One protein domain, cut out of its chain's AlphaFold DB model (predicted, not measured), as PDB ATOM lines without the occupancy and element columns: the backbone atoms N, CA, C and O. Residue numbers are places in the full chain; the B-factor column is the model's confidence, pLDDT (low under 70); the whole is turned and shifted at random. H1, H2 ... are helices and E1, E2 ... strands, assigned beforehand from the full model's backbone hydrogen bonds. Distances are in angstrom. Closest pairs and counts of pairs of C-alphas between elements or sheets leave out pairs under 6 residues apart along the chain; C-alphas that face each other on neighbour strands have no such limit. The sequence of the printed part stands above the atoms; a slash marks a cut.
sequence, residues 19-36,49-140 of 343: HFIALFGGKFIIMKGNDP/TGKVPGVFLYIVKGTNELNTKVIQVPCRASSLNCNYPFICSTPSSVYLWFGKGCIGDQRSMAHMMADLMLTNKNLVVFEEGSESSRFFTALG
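This is residues 19 to 36 and 49 to 140 of the 343 residues of the protein "Villin-1-like" of Phallusia mammillata (UniProt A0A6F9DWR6). A strongly twisted sheet of six strands curls round one helix, H2, which packs on one face of it. The short helices H1 and H3 only graze the sheet. There are 110 residues printed, with three named helices and six named strands in the order H1 E1 E2 E3 E4 E5 H2 E6 H3; the mixed sheet runs E1 E3 E2 E4 E5 E6. The class is mixed, helices and strands, though under half of the residues are in named elements. The whole is compact, with a radius of gyration of the C-alphas of 13.3 A and spans of 38 by 35 by 27 A.

H1, residues 19 to 22, grazes the sheet with residues 20 to 22. Edge strand E1, residues 28 to 30, is parallel to E3, residues 69 to 73, with N 30 and O 70 2.8 A apart. E2, residues 56 to 61, forms an antiparallel hairpin with E3; N 59 and O 71 are 2.9 A apart. E4, residues 85 to 89, is antiparallel to E2, with N 58 and O 87 at 2.8 A. E5, residues 93 to 98, forms a hairpin with E4; N 88 and O 95 are 2.8 A apart. Edge strand E6, residues 122 to 127, is parallel to E5, with N 94 and O 122 at 2.8 A. H2, residues 104 to 116, is on one face of the sheet, two layers in all; its closest C-alphas to E2 are those of Ala 110 and Val 60, 5.9 A. E5, H2 and E6 form a strand-helix-strand unit, two parallel neighbours with a helix between, its crossover right-handed. H3, residues 133 to 138, grazes the sheet with residues 135 to 138. In H2 and H3 every O i to N i+4 pair is within hydrogen-bond range; H1 is too short for one.

H1 begins at C-alpha 19 (-13.609, 28.153, 44.570). H2 measures 18.7 A, E6 16.7 A, E2 16.3 A and E5 16.1 A. H3 ends at C-alpha 138 (14.552, 46.342, 34.073).

The C-alphas farthest apart, of His 19 and Ser 133, are 40.1 A apart. Residues 37 to 48 are not printed; C-alphas 36 and 49 are 19.9 A apart. The link E3 to E4 is long. Residues 19, 22, 33 to 36 and 49 to 53 have pLDDT under 70.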
ATOM      1  N   HIS A  19     -12.908  27.733  43.355       63.50
ATOM      2  CA  HIS A  19     -13.609  28.153  44.570       63.50
ATOM      3  C   HIS A  19     -12.667  28.749  45.628       63.50
ATOM      4  O   HIS A  19     -13.074  29.653  46.346       63.50
ATOM      5  N   PHE A  20     -11.414  28.282  45.712       71.69
ATOM      6  CA  PHE A  20     -10.409  28.845  46.616       71.69
ATOM      7  C   PHE A  20      -9.923  30.207  46.118       71.69
ATOM      8  O   PHE A  20      -9.853  31.147  46.901       71.69
ATOM      9  N   ILE A  21      -9.649  30.340  44.816       70.19
ATOM     10  CA  ILE A  21      -9.239  31.617  44.206       70.19
ATOM     11  C   ILE A  21     -10.330  32.682  44.403       70.19
ATOM     12  O   ILE A  21     -10.025  33.824  44.751       70.19
ATOM     13  N   ALA A  22     -11.599  32.297  44.261       69.44
ATOM     14  CA  ALA A  22     -12.737  33.197  44.414       69.44
ATOM     15  C   ALA A  22     -12.833  33.845  45.806       69.44
ATOM     16  O   ALA A  22     -13.331  34.965  45.918       69.44
ATOM     17  N   LEU A  23     -12.310  33.200  46.860       81.00
ATOM     18  CA  LEU A  23     -12.306  33.750  48.225       81.00
ATOM     19  C   LEU A  23     -11.543  35.077  48.335       81.00
ATOM     20  O   LEU A  23     -11.778  35.848  49.262       81.00
ATOM     21  N   PHE A  24     -10.629  35.348  47.401       90.06
ATOM     22  CA  PHE A  24      -9.759  36.519  47.436       90.06
ATOM     23  C   PHE A  24     -10.297  37.709  46.631       90.06
ATOM     24  O   PHE A  24      -9.618  38.735  46.570       90.06
ATOM     25  N   GLY A  25     -11.471  37.595  45.995       88.94
ATOM     26  CA  GLY A  25     -12.103  38.702  45.260       88.94
ATOM     27  C   GLY A  25     -11.171  39.346  44.226       88.94
ATOM     28  O   GLY A  25     -11.053  40.567  44.155       88.94
ATOM     29  N   GLY A  26     -10.422  38.516  43.499       86.19
ATOM     30  CA  GLY A  26      -9.491  38.921  42.450       86.19
ATOM     31  C   GLY A  26      -8.115  39.364  42.936       86.19
ATOM     32  O   GLY A  26      -7.283  39.699  42.102       86.19
ATOM     33  N   LYS A  27      -7.850  39.343  44.248       92.44
ATOM     34  CA  LYS A  27      -6.621  39.874  44.871       92.44
ATOM     35  C   LYS A  27      -5.620  38.789  45.270       92.44
ATOM     36  O   LYS A  27      -4.793  38.994  46.158       92.44
ATOM     37  N   PHE A  28      -5.700  37.617  44.647       90.31
ATOM     38  CA  PHE A  28      -4.835  36.489  44.974       90.31
ATOM     39  C   PHE A  28      -3.466  36.619  44.288       90.31
ATOM     40  O   PHE A  28      -3.385  36.691  43.060       90.31
ATOM     41  N   ILE A  29      -2.382  36.639  45.073       90.62
ATOM     42  CA  ILE A  29      -1.003  36.763  44.577       90.62
ATOM     43  C   ILE A  29      -0.171  35.573  45.059       90.62
ATOM     44  O   ILE A  29      -0.056  35.324  46.257       90.62
ATOM     45  N   ILE A  30       0.470  34.887  44.117       85.88
ATOM     46  CA  ILE A  30       1.419  33.804  44.355       85.88
ATOM     47  C   ILE A  30       2.841  34.344  44.179       85.88
ATOM     48  O   ILE A  30       3.264  34.681  43.069       85.88
ATOM     49  N   MET A  31       3.592  34.402  45.276       85.19
ATOM     50  CA  MET A  31       4.984  34.858  45.306       85.19
ATOM     51  C   MET A  31       5.952  33.670  45.190       85.19
ATOM     52  O   MET A  31       5.686  32.589  45.715       85.19
ATOM     53  N   LYS A  32       7.098  33.866  44.527       77.44
ATOM     54  CA  LYS A  32       8.203  32.894  44.521       77.44
ATOM     55  C   LYS A  32       9.152  33.173  45.687       77.44
ATOM     56  O   LYS A  32       9.611  34.303  45.838       77.44
ATOM     57  N   GLY A  33       9.521  32.130  46.429       68.56
ATOM     58  CA  GLY A  33      10.494  32.188  47.526       68.56
ATOM     59  C   GLY A  33       9.945  31.617  48.832       68.56
ATOM     60  O   GLY A  33       8.846  31.069  48.860       68.56
ATOM     61  N   ASN A  34      10.727  31.744  49.905       58.22
ATOM     62  CA  ASN A  34      10.309  31.344  51.248       58.22
ATOM     63  C   ASN A  34       9.539  32.477  51.930       58.22
ATOM     64  O   ASN A  34       9.799  33.653  51.667       58.22
ATOM     65  N   ASP A  35       8.633  32.111  52.836       56.88
ATOM     66  CA  ASP A  35       7.918  33.066  53.677       56.88
ATOM     67  C   ASP A  35       8.926  33.940  54.461       56.88
ATOM     68  O   ASP A  35       9.763  33.394  55.199       56.88
ATOM     69  N   PRO A  36       8.869  35.282  54.324       52.53
ATOM     70  CA  PRO A  36       9.693  36.205  55.098       52.53
ATOM     71  C   PRO A  36       9.593  35.991  56.615       52.53
ATOM     72  O   PRO A  36      10.560  36.257  57.322       52.53
ATOM     73  N   THR A  49      20.995  35.780  40.329       37.94
ATOM     74  CA  THR A  49      22.307  36.008  39.729       37.94
ATOM     75  C   THR A  49      22.118  36.737  38.390       37.94
ATOM     76  O   THR A  49      21.600  36.184  37.423       37.94
ATOM     77  N   GLY A  50      22.459  38.034  38.359       47.44
ATOM     78  CA  GLY A  50      22.448  38.870  37.151       47.44
ATOM     79  C   GLY A  50      21.323  39.910  36.990       47.44
ATOM     80  O   GLY A  50      21.119  40.360  35.865       47.44
ATOM     81  N   LYS A  51      20.579  40.315  38.039       55.66
ATOM     82  CA  LYS A  51      19.480  41.309  37.913       55.66
ATOM     83  C   LYS A  51      19.557  42.496  38.875       55.66
ATOM     84  O   LYS A  51      20.134  42.406  39.953       55.66
ATOM     85  N   VAL A  52      18.914  43.597  38.465       56.78
ATOM     86  CA  VAL A  52      18.689  44.815  39.262       56.78
ATOM     87  C   VAL A  52      17.920  44.449  40.544       56.78
ATOM     88  O   VAL A  52      16.820  43.898  40.448       56.78
ATOM     89  N   PRO A  53      18.462  44.730  41.743       67.94
ATOM     90  CA  PRO A  53      17.793  44.434  43.005       67.94
ATOM     91  C   PRO A  53      16.413  45.098  43.105       67.94
ATOM     92  O   PRO A  53      16.240  46.254  42.720       67.94
ATOM     93  N   GLY A  54      15.431  44.377  43.651       79.88
ATOM     94  CA  GLY A  54      14.088  44.916  43.898       79.88
ATOM     95  C   GLY A  54      13.182  45.004  42.666       79.88
ATOM     96  O   GLY A  54      12.186  45.727  42.713       79.88
ATOM     97  N   VAL A  55      13.509  44.292  41.579       88.31
ATOM     98  CA  VAL A  55      12.635  44.164  40.404       88.31
ATOM     99  C   VAL A  55      11.951  42.798  40.378       88.31
ATOM    100  O   VAL A  55      12.599  41.751  40.422       88.31
ATOM    101  N   PHE A  56      10.626  42.818  40.258       91.81
ATOM    102  CA  PHE A  56       9.775  41.636  40.193       91.81
ATOM    103  C   PHE A  56       8.900  41.675  38.943       91.81
ATOM    104  O   PHE A  56       8.486  42.746  38.503       91.81
ATOM    105  N   LEU A  57       8.630  40.505  38.368       94.00
ATOM    106  CA  LEU A  57       7.730  40.348  37.231       94.00
ATOM    107  C   LEU A  57       6.609  39.392  37.618       94.00
ATOM    108  O   LEU A  57       6.863  38.334  38.198       94.00
ATOM    109  N   TYR A  58       5.392  39.762  37.253       94.88
ATOM    110  CA  TYR A  58       4.187  39.006  37.524       94.88
ATOM    111  C   TYR A  58       3.378  38.836  36.246       94.88
ATOM    112  O   TYR A  58       3.280  39.770  35.455       94.88
ATOM    113  N   ILE A  59       2.778  37.663  36.074       92.31
ATOM    114  CA  ILE A  59       1.742  37.418  35.071       92.31
ATOM    115  C   ILE A  59       0.373  37.521  35.744       92.31
ATOM    116  O   ILE A  59       0.172  36.951  36.820       92.31
ATOM    117  N   VAL A  60      -0.561  38.235  35.117       93.19
ATOM    118  CA  VAL A  60      -1.956  38.308  35.565       93.19
ATOM    119  C   VAL A  60      -2.774  37.305  34.764       93.19
ATOM    120  O   VAL A  60      -2.782  37.327  33.533       93.19
ATOM    121  N   LYS A  61      -3.463  36.406  35.462       84.94
ATOM    122  CA  LYS A  61      -4.377  35.432  34.868       84.94
ATOM    123  C   LYS A  61      -5.772  35.632  35.430       84.94
ATOM    124  O   LYS A  61      -5.900  35.957  36.601       84.94
ATOM    125  N   GLY A  62      -6.784  35.369  34.608       79.06
ATOM    126  CA  GLY A  62      -8.193  35.536  34.959       79.06
ATOM    127  C   GLY A  62      -8.842  36.716  34.246       79.06
ATOM    128  O   GLY A  62      -8.180  37.512  33.583       79.06
ATOM    129  N   THR A  63     -10.162  36.760  34.330       80.44
ATOM    130  CA  THR A  63     -11.042  37.715  33.643       80.44
ATOM    131  C   THR A  63     -11.994  38.413  34.606       80.44
ATOM    132  O   THR A  63     -12.625  39.394  34.240       80.44
ATOM    133  N   ASN A  64     -12.114  37.937  35.843       78.69
ATOM    134  CA  ASN A  64     -12.981  38.536  36.848       78.69
ATOM    135  C   ASN A  64     -12.459  38.256  38.262       78.69
ATOM    136  O   ASN A  64     -11.481  37.533  38.464       78.69
ATOM    137  N   GLU A  65     -13.135  38.815  39.259       86.44
ATOM    138  CA  GLU A  65     -12.776  38.684  40.674       86.44
ATOM    139  C   GLU A  65     -12.835  37.238  41.200       86.44
ATOM    140  O   GLU A  65     -12.199  36.914  42.198       86.44
ATOM    141  N   LEU A  66     -13.550  36.333  40.528       72.56
ATOM    142  CA  LEU A  66     -13.706  34.950  40.983       72.56
ATOM    143  C   LEU A  66     -12.564  34.040  40.519       72.56
ATOM    144  O   LEU A  66     -12.331  32.994  41.118       72.56
ATOM    145  N   ASN A  67     -11.859  34.406  39.446       74.12
ATOM    146  CA  ASN A  67     -10.831  33.559  38.838       74.12
ATOM    147  C   ASN A  67      -9.464  34.236  38.686       74.12
ATOM    148  O   ASN A  67      -8.532  33.611  38.171       74.12
ATOM    149  N   THR A  68      -9.330  35.496  39.107       85.06
ATOM    150  CA  THR A  68      -8.077  36.229  38.929       85.06
ATOM    151  C   THR A  68      -7.028  35.825  39.947       85.06
ATOM    152  O   THR A  68      -7.246  35.880  41.157       85.06
ATOM    153  N   LYS A  69      -5.855  35.461  39.428       85.69
ATOM    154  CA  LYS A  69      -4.642  35.204  40.197       85.69
ATOM    155  C   LYS A  69      -3.433  35.841  39.532       85.69
ATOM    156  O   LYS A  69      -3.297  35.842  38.308       85.69
ATOM    157  N   VAL A  70      -2.522  36.341  40.353       92.75
ATOM    158  CA  VAL A  70      -1.258  36.929  39.914       92.75
ATOM    159  C   VAL A  70      -0.119  36.028  40.343       92.75
ATOM    160  O   VAL A  70      -0.020  35.670  41.509       92.75
ATOM    161  N   ILE A  71       0.745  35.644  39.407       85.94
ATOM    162  CA  ILE A  71       1.832  34.696  39.673       85.94
ATOM    163  C   ILE A  71       3.162  35.395  39.430       85.94
ATOM    164  O   ILE A  71       3.398  35.935  38.350       85.94
ATOM    165  N   GLN A  72       4.054  35.362  40.415       90.88
ATOM    166  CA  GLN A  72       5.421  35.831  40.238       90.88
ATOM    167  C   GLN A  72       6.191  34.885  39.307       90.88
ATOM    168  O   GLN A  72       6.318  33.684  39.557       90.88
ATOM    169  N   VAL A  73       6.758  35.438  38.239       85.75
ATOM    170  CA  VAL A  73       7.513  34.705  37.213       85.75
ATOM    171  C   VAL A  73       8.984  35.134  37.216       85.75
ATOM    172  O   VAL A  73       9.338  36.148  37.829       85.75
ATOM    173  N   PRO A  74       9.893  34.384  36.562       86.25
ATOM    174  CA  PRO A  74      11.263  34.847  36.389       86.25
ATOM    175  C   PRO A  74      11.287  36.245  35.752       86.25
ATOM    176  O   PRO A  74      10.714  36.463  34.691       86.25
ATOM    177  N   CYS A  75      11.964  37.203  36.387       88.00
ATOM    178  CA  CYS A  75      11.994  38.591  35.912       88.00
ATOM    179  C   CYS A  75      12.893  38.758  34.670       88.00
ATOM    180  O   CYS A  75      14.043  39.161  34.793       88.00
ATOM    181  N   ARG A  76      12.448  38.310  33.496       87.75
ATOM    182  CA  ARG A  76      13.208  38.353  32.236       87.75
ATOM    183  C   ARG A  76      12.270  38.570  31.056       87.75
ATOM    184  O   ARG A  76      11.142  38.093  31.098       87.75
ATOM    185  N   ALA A  77      12.739  39.222  29.991       89.94
ATOM    186  CA  ALA A  77      11.900  39.490  28.817       89.94
ATOM    187  C   ALA A  77      11.322  38.211  28.184       89.94
ATOM    188  O   ALA A  77      10.173  38.215  27.761       89.94
ATOM    189  N   SER A  78      12.058  37.095  28.207       86.56
ATOM    190  CA  SER A  78      11.584  35.807  27.679       86.56
ATOM    191  C   SER A  78      10.451  35.155  28.480       86.56
ATOM    192  O   SER A  78       9.897  34.158  28.031       86.56
ATOM    193  N   SER A  79      10.101  35.696  29.653       86.81
ATOM    194  CA  SER A  79       8.932  35.268  30.429       86.81
ATOM    195  C   SER A  79       7.640  35.979  30.023       86.81
ATOM    196  O   SER A  79       6.581  35.586  30.503       86.81
ATOM    197  N   LEU A  80       7.705  37.002  29.161       91.69
ATOM    198  CA  LEU A  80       6.512  37.646  28.614       91.69
ATOM    199  C   LEU A  80       5.732  36.684  27.702       91.69
ATOM    200  O   LEU A  80       6.264  35.721  27.146       91.69
ATOM    201  N   ASN A  81       4.443  36.958  27.547       86.94
ATOM    202  CA  ASN A  81       3.545  36.203  26.685       86.94
ATOM    203  C   ASN A  81       2.455  37.149  26.181       86.94
ATOM    204  O   ASN A  81       1.709  37.700  26.988       86.94
ATOM    205  N   CYS A  82       2.338  37.318  24.864       89.62
ATOM    206  CA  CYS A  82       1.414  38.270  24.246       89.62
ATOM    207  C   CYS A  82      -0.066  38.031  24.592       89.62
ATOM    208  O   CYS A  82      -0.909  38.887  24.342       89.62
ATOM    209  N   ASN A  83      -0.408  36.878  25.164       83.31
ATOM    210  CA  ASN A  83      -1.773  36.535  25.551       83.31
ATOM    211  C   ASN A  83      -2.156  36.991  26.957       83.31
ATOM    212  O   ASN A  83      -3.318  36.817  27.328       83.31
ATOM    213  N   TYR A  84      -1.228  37.531  27.745       90.94
ATOM    214  CA  TYR A  84      -1.500  37.894  29.130       90.94
ATOM    215  C   TYR A  84      -0.955  39.278  29.480       90.94
ATOM    216  O   TYR A  84       0.073  39.693  28.940       90.94
ATOM    217  N   PRO A  85      -1.608  39.988  30.412       96.38
ATOM    218  CA  PRO A  85      -1.034  41.165  31.036       96.38
ATOM    219  C   PRO A  85       0.114  40.775  31.967       96.38
ATOM    220  O   PRO A  85       0.052  39.757  32.667       96.38
ATOM    221  N   PHE A  86       1.132  41.627  32.035       97.62
ATOM    222  CA  PHE A  86       2.245  41.484  32.965       97.62
ATOM    223  C   PHE A  86       2.433  42.749  33.793       97.62
ATOM    224  O   PHE A  86       2.335  43.861  33.285       97.62
ATOM    225  N   ILE A  87       2.772  42.569  35.067       97.25
ATOM    226  CA  ILE A  87       3.136  43.657  35.974       97.25
ATOM    227  C   ILE A  87       4.624  43.523  36.286       97.25
ATOM    228  O   ILE A  87       5.059  42.516  36.842       97.25
ATOM    229  N   CYS A  88       5.424  44.531  35.948       95.56
ATOM    230  CA  CYS A  88       6.814  44.636  36.378       95.56
ATOM    231  C   CYS A  88       6.930  45.698  37.474       95.56
ATOM    232  O   CYS A  88       6.845  46.898  37.213       95.56
ATOM    233  N   SER A  89       7.122  45.253  38.714       93.62
ATOM    234  CA  SER A  89       7.306  46.131  39.868       93.62
ATOM    235  C   SER A  89       8.790  46.417  40.055       93.62
ATOM    236  O   SER A  89       9.585  45.499  40.246       93.62
ATOM    237  N   THR A  90       9.166  47.691  40.000       91.00
ATOM    238  CA  THR A  90      10.513  48.185  40.323       91.00
ATOM    239  C   THR A  90      10.471  49.001  41.620       91.00
ATOM    240  O   THR A  90       9.378  49.290  42.120       91.00
ATOM    241  N   PRO A  91      11.617  49.435  42.176       88.44
ATOM    242  CA  PRO A  91      11.613  50.316  43.342       88.44
ATOM    243  C   PRO A  91      10.897  51.659  43.111       88.44
ATOM    244  O   PRO A  91      10.277  52.170  44.036       88.44
ATOM    245  N   SER A  92      10.941  52.215  41.892       88.62
ATOM    246  CA  SER A  92      10.406  53.556  41.585       88.62
ATOM    247  C   SER A  92       9.076  53.565  40.825       88.62
ATOM    248  O   SER A  92       8.385  54.582  40.781       88.62
ATOM    249  N   SER A  93       8.756  52.476  40.127       92.56
ATOM    250  CA  SER A  93       7.680  52.444  39.131       92.56
ATOM    251  C   SER A  93       7.060  51.056  39.029       92.56
ATOM    252  O   SER A  93       7.748  50.050  39.216       92.56
ATOM    253  N   VAL A  94       5.781  51.009  38.684       95.88
ATOM    254  CA  VAL A  94       5.081  49.798  38.264       95.88
ATOM    255  C   VAL A  94       4.833  49.919  36.768       95.88
ATOM    256  O   VAL A  94       4.195  50.867  36.319       95.88
ATOM    257  N   TYR A  95       5.364  48.980  35.993       97.19
ATOM    258  CA  TYR A  95       5.061  48.873  34.571       97.19
ATOM    259  C   TYR A  95       3.946  47.853  34.376       97.19
ATOM    260  O   TYR A  95       4.103  46.701  34.778       97.19
ATOM    261  N   LEU A  96       2.852  48.261  33.746       97.94
ATOM    262  CA  LEU A  96       1.777  47.373  33.325       97.94
ATOM    263  C   LEU A  96       1.890  47.170  31.816       97.94
ATOM    264  O   LEU A  96       1.710  48.105  31.045       97.94
ATOM    265  N   TRP A  97       2.247  45.963  31.405       98.38
ATOM    266  CA  TRP A  97       2.449  45.602  30.009       98.38
ATOM    267  C   TRP A  97       1.271  44.766  29.515       98.38
ATOM    268  O   TRP A  97       0.947  43.735  30.110       98.38
ATOM    269  N   PHE A  98       0.648  45.197  28.423       97.88
ATOM    270  CA  PHE A  98      -0.432  44.480  27.764       97.88
ATOM    271  C   PHE A  98       0.065  43.817  26.490       97.88
ATOM    272  O   PHE A  98       0.379  44.483  25.507       97.88
ATOM    273  N   GLY A  99       0.076  42.485  26.497       94.25
ATOM    274  CA  GLY A  99       0.262  41.710  25.280       94.25
ATOM    275  C   GLY A  99      -0.852  41.987  24.269       94.25
ATOM    276  O   GLY A  99      -2.011  42.175  24.655       94.25
ATOM    277  N   LYS A 100      -0.537  41.958  22.973       92.44
ATOM    278  CA  LYS A 100      -1.496  42.255  21.889       92.44
ATOM    279  C   LYS A 100      -2.708  41.312  21.853       92.44
ATOM    280  O   LYS A 100      -3.729  41.641  21.265       92.44
ATOM    281  N   GLY A 101      -2.599  40.137  22.472       83.81
ATOM    282  CA  GLY A 101      -3.686  39.175  22.612       83.81
ATOM    283  C   GLY A 101      -4.585  39.417  23.824       83.81
ATOM    284  O   GLY A 101      -5.549  38.679  23.988       83.81
ATOM    285  N   CYS A 102      -4.298  40.372  24.715       87.81
ATOM    286  CA  CYS A 102      -5.103  40.623  25.919       87.81
ATOM    287  C   CYS A 102      -6.529  41.086  25.583       87.81
ATOM    288  O   CYS A 102      -6.715  42.014  24.799       87.81
ATOM    289  N   ILE A 103      -7.528  40.497  26.245       84.38
ATOM    290  CA  ILE A 103      -8.935  40.932  26.141       84.38
ATOM    291  C   ILE A 103      -9.281  41.953  27.227       84.38
ATOM    292  O   ILE A 103      -8.595  42.019  28.248       84.38
ATOM    293  N   GLY A 104     -10.355  42.722  27.026       85.75
ATOM    294  CA  GLY A 104     -10.771  43.811  27.923       85.75
ATOM    295  C   GLY A 104     -10.845  43.407  29.398       85.75
ATOM    296  O   GLY A 104     -10.239  44.062  30.243       85.75
ATOM    297  N   ASP A 105     -11.470  42.271  29.692       84.56
ATOM    298  CA  ASP A 105     -11.609  41.746  31.054       84.56
ATOM    299  C   ASP A 105     -10.259  41.472  31.731       84.56
ATOM    300  O   ASP A 105     -10.026  41.872  32.871       84.56
ATOM    301  N   GLN A 106      -9.312  40.866  31.007       88.25
ATOM    302  CA  GLN A 106      -7.954  40.646  31.518       88.25
ATOM    303  C   GLN A 106      -7.242  41.970  31.797       88.25
ATOM    304  O   GLN A 106      -6.511  42.088  32.779       88.25
ATOM    305  N   ARG A 107      -7.448  42.970  30.931       94.25
ATOM    306  CA  ARG A 107      -6.851  44.300  31.090       94.25
ATOM    307  C   ARG A 107      -7.403  45.003  32.326       94.25
ATOM    308  O   ARG A 107      -6.623  45.559  33.092       94.25
ATOM    309  N   SER A 108      -8.714  44.910  32.544       94.25
ATOM    310  CA  SER A 108      -9.397  45.441  33.727       94.25
ATOM    311  C   SER A 108      -8.846  44.823  35.018       94.25
ATOM    312  O   SER A 108      -8.382  45.539  35.907       94.25
ATOM    313  N   MET A 109      -8.768  43.488  35.078       94.81
ATOM    314  CA  MET A 109      -8.224  42.787  36.245       94.81
ATOM    315  C   MET A 109      -6.747  43.113  36.490       94.81
ATOM    316  O   MET A 109      -6.326  43.280  37.635       94.81
ATOM    317  N   ALA A 110      -5.947  43.252  35.432       96.25
ATOM    318  CA  ALA A 110      -4.541  43.612  35.564       96.25
ATOM    319  C   ALA A 110      -4.318  45.059  36.012       96.25
ATOM    320  O   ALA A 110      -3.378  45.303  36.764       96.25
ATOM    321  N   HIS A 111      -5.182  45.995  35.611       96.62
ATOM    322  CA  HIS A 111      -5.186  47.352  36.156       96.62
ATOM    323  C   HIS A 111      -5.450  47.345  37.658       96.62
ATOM    324  O   HIS A 111      -4.637  47.869  38.415       96.62
ATOM    325  N   MET A 112      -6.515  46.665  38.095       95.38
ATOM    326  CA  MET A 112      -6.840  46.549  39.519       95.38
ATOM    327  C   MET A 112      -5.675  45.946  40.319       95.38
ATOM    328  O   MET A 112      -5.296  46.471  41.366       95.38
ATOM    329  N   MET A 113      -5.036  44.897  39.792       95.25
ATOM    330  CA  MET A 113      -3.863  44.299  40.431       95.25
ATOM    331  C   MET A 113      -2.631  45.211  40.418       95.25
ATOM    332  O   MET A 113      -1.875  45.211  41.389       95.25
ATOM    333  N   ALA A 114      -2.415  45.995  39.361       94.75
ATOM    334  CA  ALA A 114      -1.322  46.963  39.307       94.75
ATOM    335  C   ALA A 114      -1.518  48.082  40.337       94.75
ATOM    336  O   ALA A 114      -0.559  48.427  41.030       94.75
ATOM    337  N   ASP A 115      -2.747  48.579  40.501       92.69
ATOM    338  CA  ASP A 115      -3.088  49.621  41.473       92.69
ATOM    339  C   ASP A 115      -2.829  49.166  42.912       92.69
ATOM    340  O   ASP A 115      -2.243  49.904  43.709       92.69
ATOM    341  N   LEU A 116      -3.155  47.907  43.228       89.56
ATOM    342  CA  LEU A 116      -2.825  47.292  44.519       89.56
ATOM    343  C   LEU A 116      -1.309  47.240  44.789       89.56
ATOM    344  O   LEU A 116      -0.893  47.241  45.947       89.56
ATOM    345  N   MET A 117      -0.478  47.213  43.742       86.75
ATOM    346  CA  MET A 117       0.985  47.127  43.838       86.75
ATOM    347  C   MET A 117       1.707  48.481  43.773       86.75
ATOM    348  O   MET A 117       2.940  48.506  43.867       86.75
ATOM    349  N   LEU A 118       0.994  49.602  43.594       85.88
ATOM    350  CA  LEU A 118       1.628  50.905  43.385       85.88
ATOM    351  C   LEU A 118       2.389  51.394  44.614       85.88
ATOM    352  O   LEU A 118       3.525  51.817  44.462       85.88
ATOM    353  N   THR A 119       1.803  51.347  45.813       77.00
ATOM    354  CA  THR A 119       2.433  51.813  47.072       77.00
ATOM    355  C   THR A 119       3.294  53.088  46.886       77.00
ATOM    356  O   THR A 119       4.479  53.100  47.213       77.00
ATOM    357  N   ASN A 120       2.713  54.153  46.312       80.75
ATOM    358  CA  ASN A 120       3.358  55.445  45.976       80.75
ATOM    359  C   ASN A 120       4.359  55.453  44.802       80.75
ATOM    360  O   ASN A 120       5.132  56.398  44.645       80.75
ATOM    361  N   LYS A 121       4.360  54.426  43.957       88.00
ATOM    362  CA  LYS A 121       5.121  54.382  42.702       88.00
ATOM    363  C   LYS A 121       4.303  54.964  41.553       88.00
ATOM    364  O   LYS A 121       3.078  54.997  41.597       88.00
ATOM    365  N   ASN A 122       4.992  55.355  40.486       91.44
ATOM    366  CA  ASN A 122       4.332  55.745  39.240       91.44
ATOM    367  C   ASN A 122       3.887  54.507  38.452       91.44
ATOM    368  O   ASN A 122       4.705  53.607  38.233       91.44
ATOM    369  N   LEU A 123       2.634  54.492  37.992       95.44
ATOM    370  CA  LEU A 123       2.141  53.519  37.018       95.44
ATOM    371  C   LEU A 123       2.522  53.974  35.609       95.44
ATOM    372  O   LEU A 123       2.256  55.112  35.228       95.44
ATOM    373  N   VAL A 124       3.112  53.082  34.822       96.56
ATOM    374  CA  VAL A 124       3.364  53.309  33.397       96.56
ATOM    375  C   VAL A 124       2.803  52.126  32.627       96.56
ATOM    376  O   VAL A 124       3.170  50.981  32.885       96.56
ATOM    377  N   VAL A 125       1.905  52.407  31.690       97.75
ATOM    378  CA  VAL A 125       1.215  51.389  30.896       97.75
ATOM    379  C   VAL A 125       1.873  51.286  29.524       97.75
ATOM    380  O   VAL A 125       2.172  52.305  28.903       97.75
ATOM    381  N   PHE A 126       2.097  50.061  29.055       97.56
ATOM    382  CA  PHE A 126       2.614  49.771  27.722       97.56
ATOM    383  C   PHE A 126       1.670  48.839  26.973       97.56
ATOM    384  O   PHE A 126       1.208  47.843  27.529       97.56
ATOM    385  N   GLU A 127       1.467  49.125  25.690       97.50
ATOM    386  CA  GLU A 127       1.024  48.123  24.726       97.50
ATOM    387  C   GLU A 127       2.249  47.359  24.218       97.50
ATOM    388  O   GLU A 127       3.351  47.910  24.110       97.50
ATOM    389  N   GLU A 128       2.071  46.088  23.881       96.00
ATOM    390  CA  GLU A 128       3.104  45.317  23.203       96.00
ATOM    391  C   GLU A 128       3.579  46.033  21.929       96.00
ATOM    392  O   GLU A 128       2.786  46.409  21.066       96.00
ATOM    393  N   GLY A 129       4.894  46.213  21.810       94.44
ATOM    394  CA  GLY A 129       5.534  46.953  20.723       94.44
ATOM    395  C   GLY A 129       5.751  48.445  20.997       94.44
ATOM    396  O   GLY A 129       6.547  49.063  20.289       94.44
ATOM    397  N   SER A 130       5.115  49.026  22.022       96.25
ATOM    398  CA  SER A 130       5.306  50.427  22.427       96.25
ATOM    399  C   SER A 130       6.197  50.573  23.668       96.25
ATOM    400  O   SER A 130       6.153  51.598  24.356       96.25
ATOM    401  N   GLU A 131       6.961  49.538  24.027       96.25
ATOM    402  CA  GLU A 131       7.694  49.515  25.288       96.25
ATOM    403  C   GLU A 131       8.957  50.378  25.247       96.25
ATOM    404  O   GLU A 131       9.714  50.408  24.274       96.25
ATOM    405  N   SER A 132       9.248  51.031  26.371       94.56
ATOM    406  CA  SER A 132      10.487  51.797  26.522       94.56
ATOM    407  C   SER A 132      11.727  50.901  26.654       94.56
ATOM    408  O   SER A 132      11.679  49.782  27.175       94.56
ATOM    409  N   SER A 133      12.897  51.440  26.300       93.31
ATOM    410  CA  SER A 133      14.186  50.791  26.588       93.31
ATOM    411  C   SER A 133      14.400  50.556  28.091       93.31
ATOM    412  O   SER A 133      14.984  49.543  28.484       93.31
ATOM    413  N   ARG A 134      13.879  51.446  28.948       92.50
ATOM    414  CA  ARG A 134      13.943  51.327  30.413       92.50
ATOM    415  C   ARG A 134      13.188  50.101  30.928       92.50
ATOM    416  O   ARG A 134      13.688  49.432  31.830       92.50
ATOM    417  N   PHE A 135      12.039  49.776  30.336       94.50
ATOM    418  CA  PHE A 135      11.290  48.560  30.656       94.50
ATOM    419  C   PHE A 135      12.120  47.305  30.363       94.50
ATOM    420  O   PHE A 135      12.354  46.498  31.261       94.50
ATOM    421  N   PHE A 136      12.663  47.173  29.148       93.94
ATOM    422  CA  PHE A 136      13.495  46.013  28.814       93.94
ATOM    423  C   PHE A 136      14.785  45.961  29.633       93.94
ATOM    424  O   PHE A 136      15.212  44.876  30.010       93.94
ATOM    425  N   THR A 137      15.374  47.107  29.975       92.19
ATOM    426  CA  THR A 137      16.536  47.166  30.877       92.19
ATOM    427  C   THR A 137      16.196  46.591  32.254       92.19
ATOM    428  O   THR A 137      16.963  45.786  32.780       92.19
ATOM    429  N   ALA A 138      15.022  46.916  32.809       90.62
ATOM    430  CA  ALA A 138      14.552  46.342  34.073       90.62
ATOM    431  C   ALA A 138      14.365  44.813  34.000       90.62
ATOM    432  O   ALA A 138      14.582  44.121  34.991       90.62
ATOM    433  N   LEU A 139      14.034  44.278  32.819       90.38
ATOM    434  CA  LEU A 139      13.914  42.839  32.557       90.38
ATOM    435  C   LEU A 139      15.238  42.155  32.158       90.38
ATOM    436  O   LEU A 139      15.226  40.990  31.757       90.38
ATOM    437  N   GLY A 140      16.378  42.845  32.245       88.44
ATOM    438  CA  GLY A 140      17.681  42.284  31.867       88.44
ATOM    439  C   GLY A 140      17.918  42.207  30.353       88.44
ATOM    440  O   GLY A 140      18.644  41.333  29.882       88.44
TER     441      GLY A 140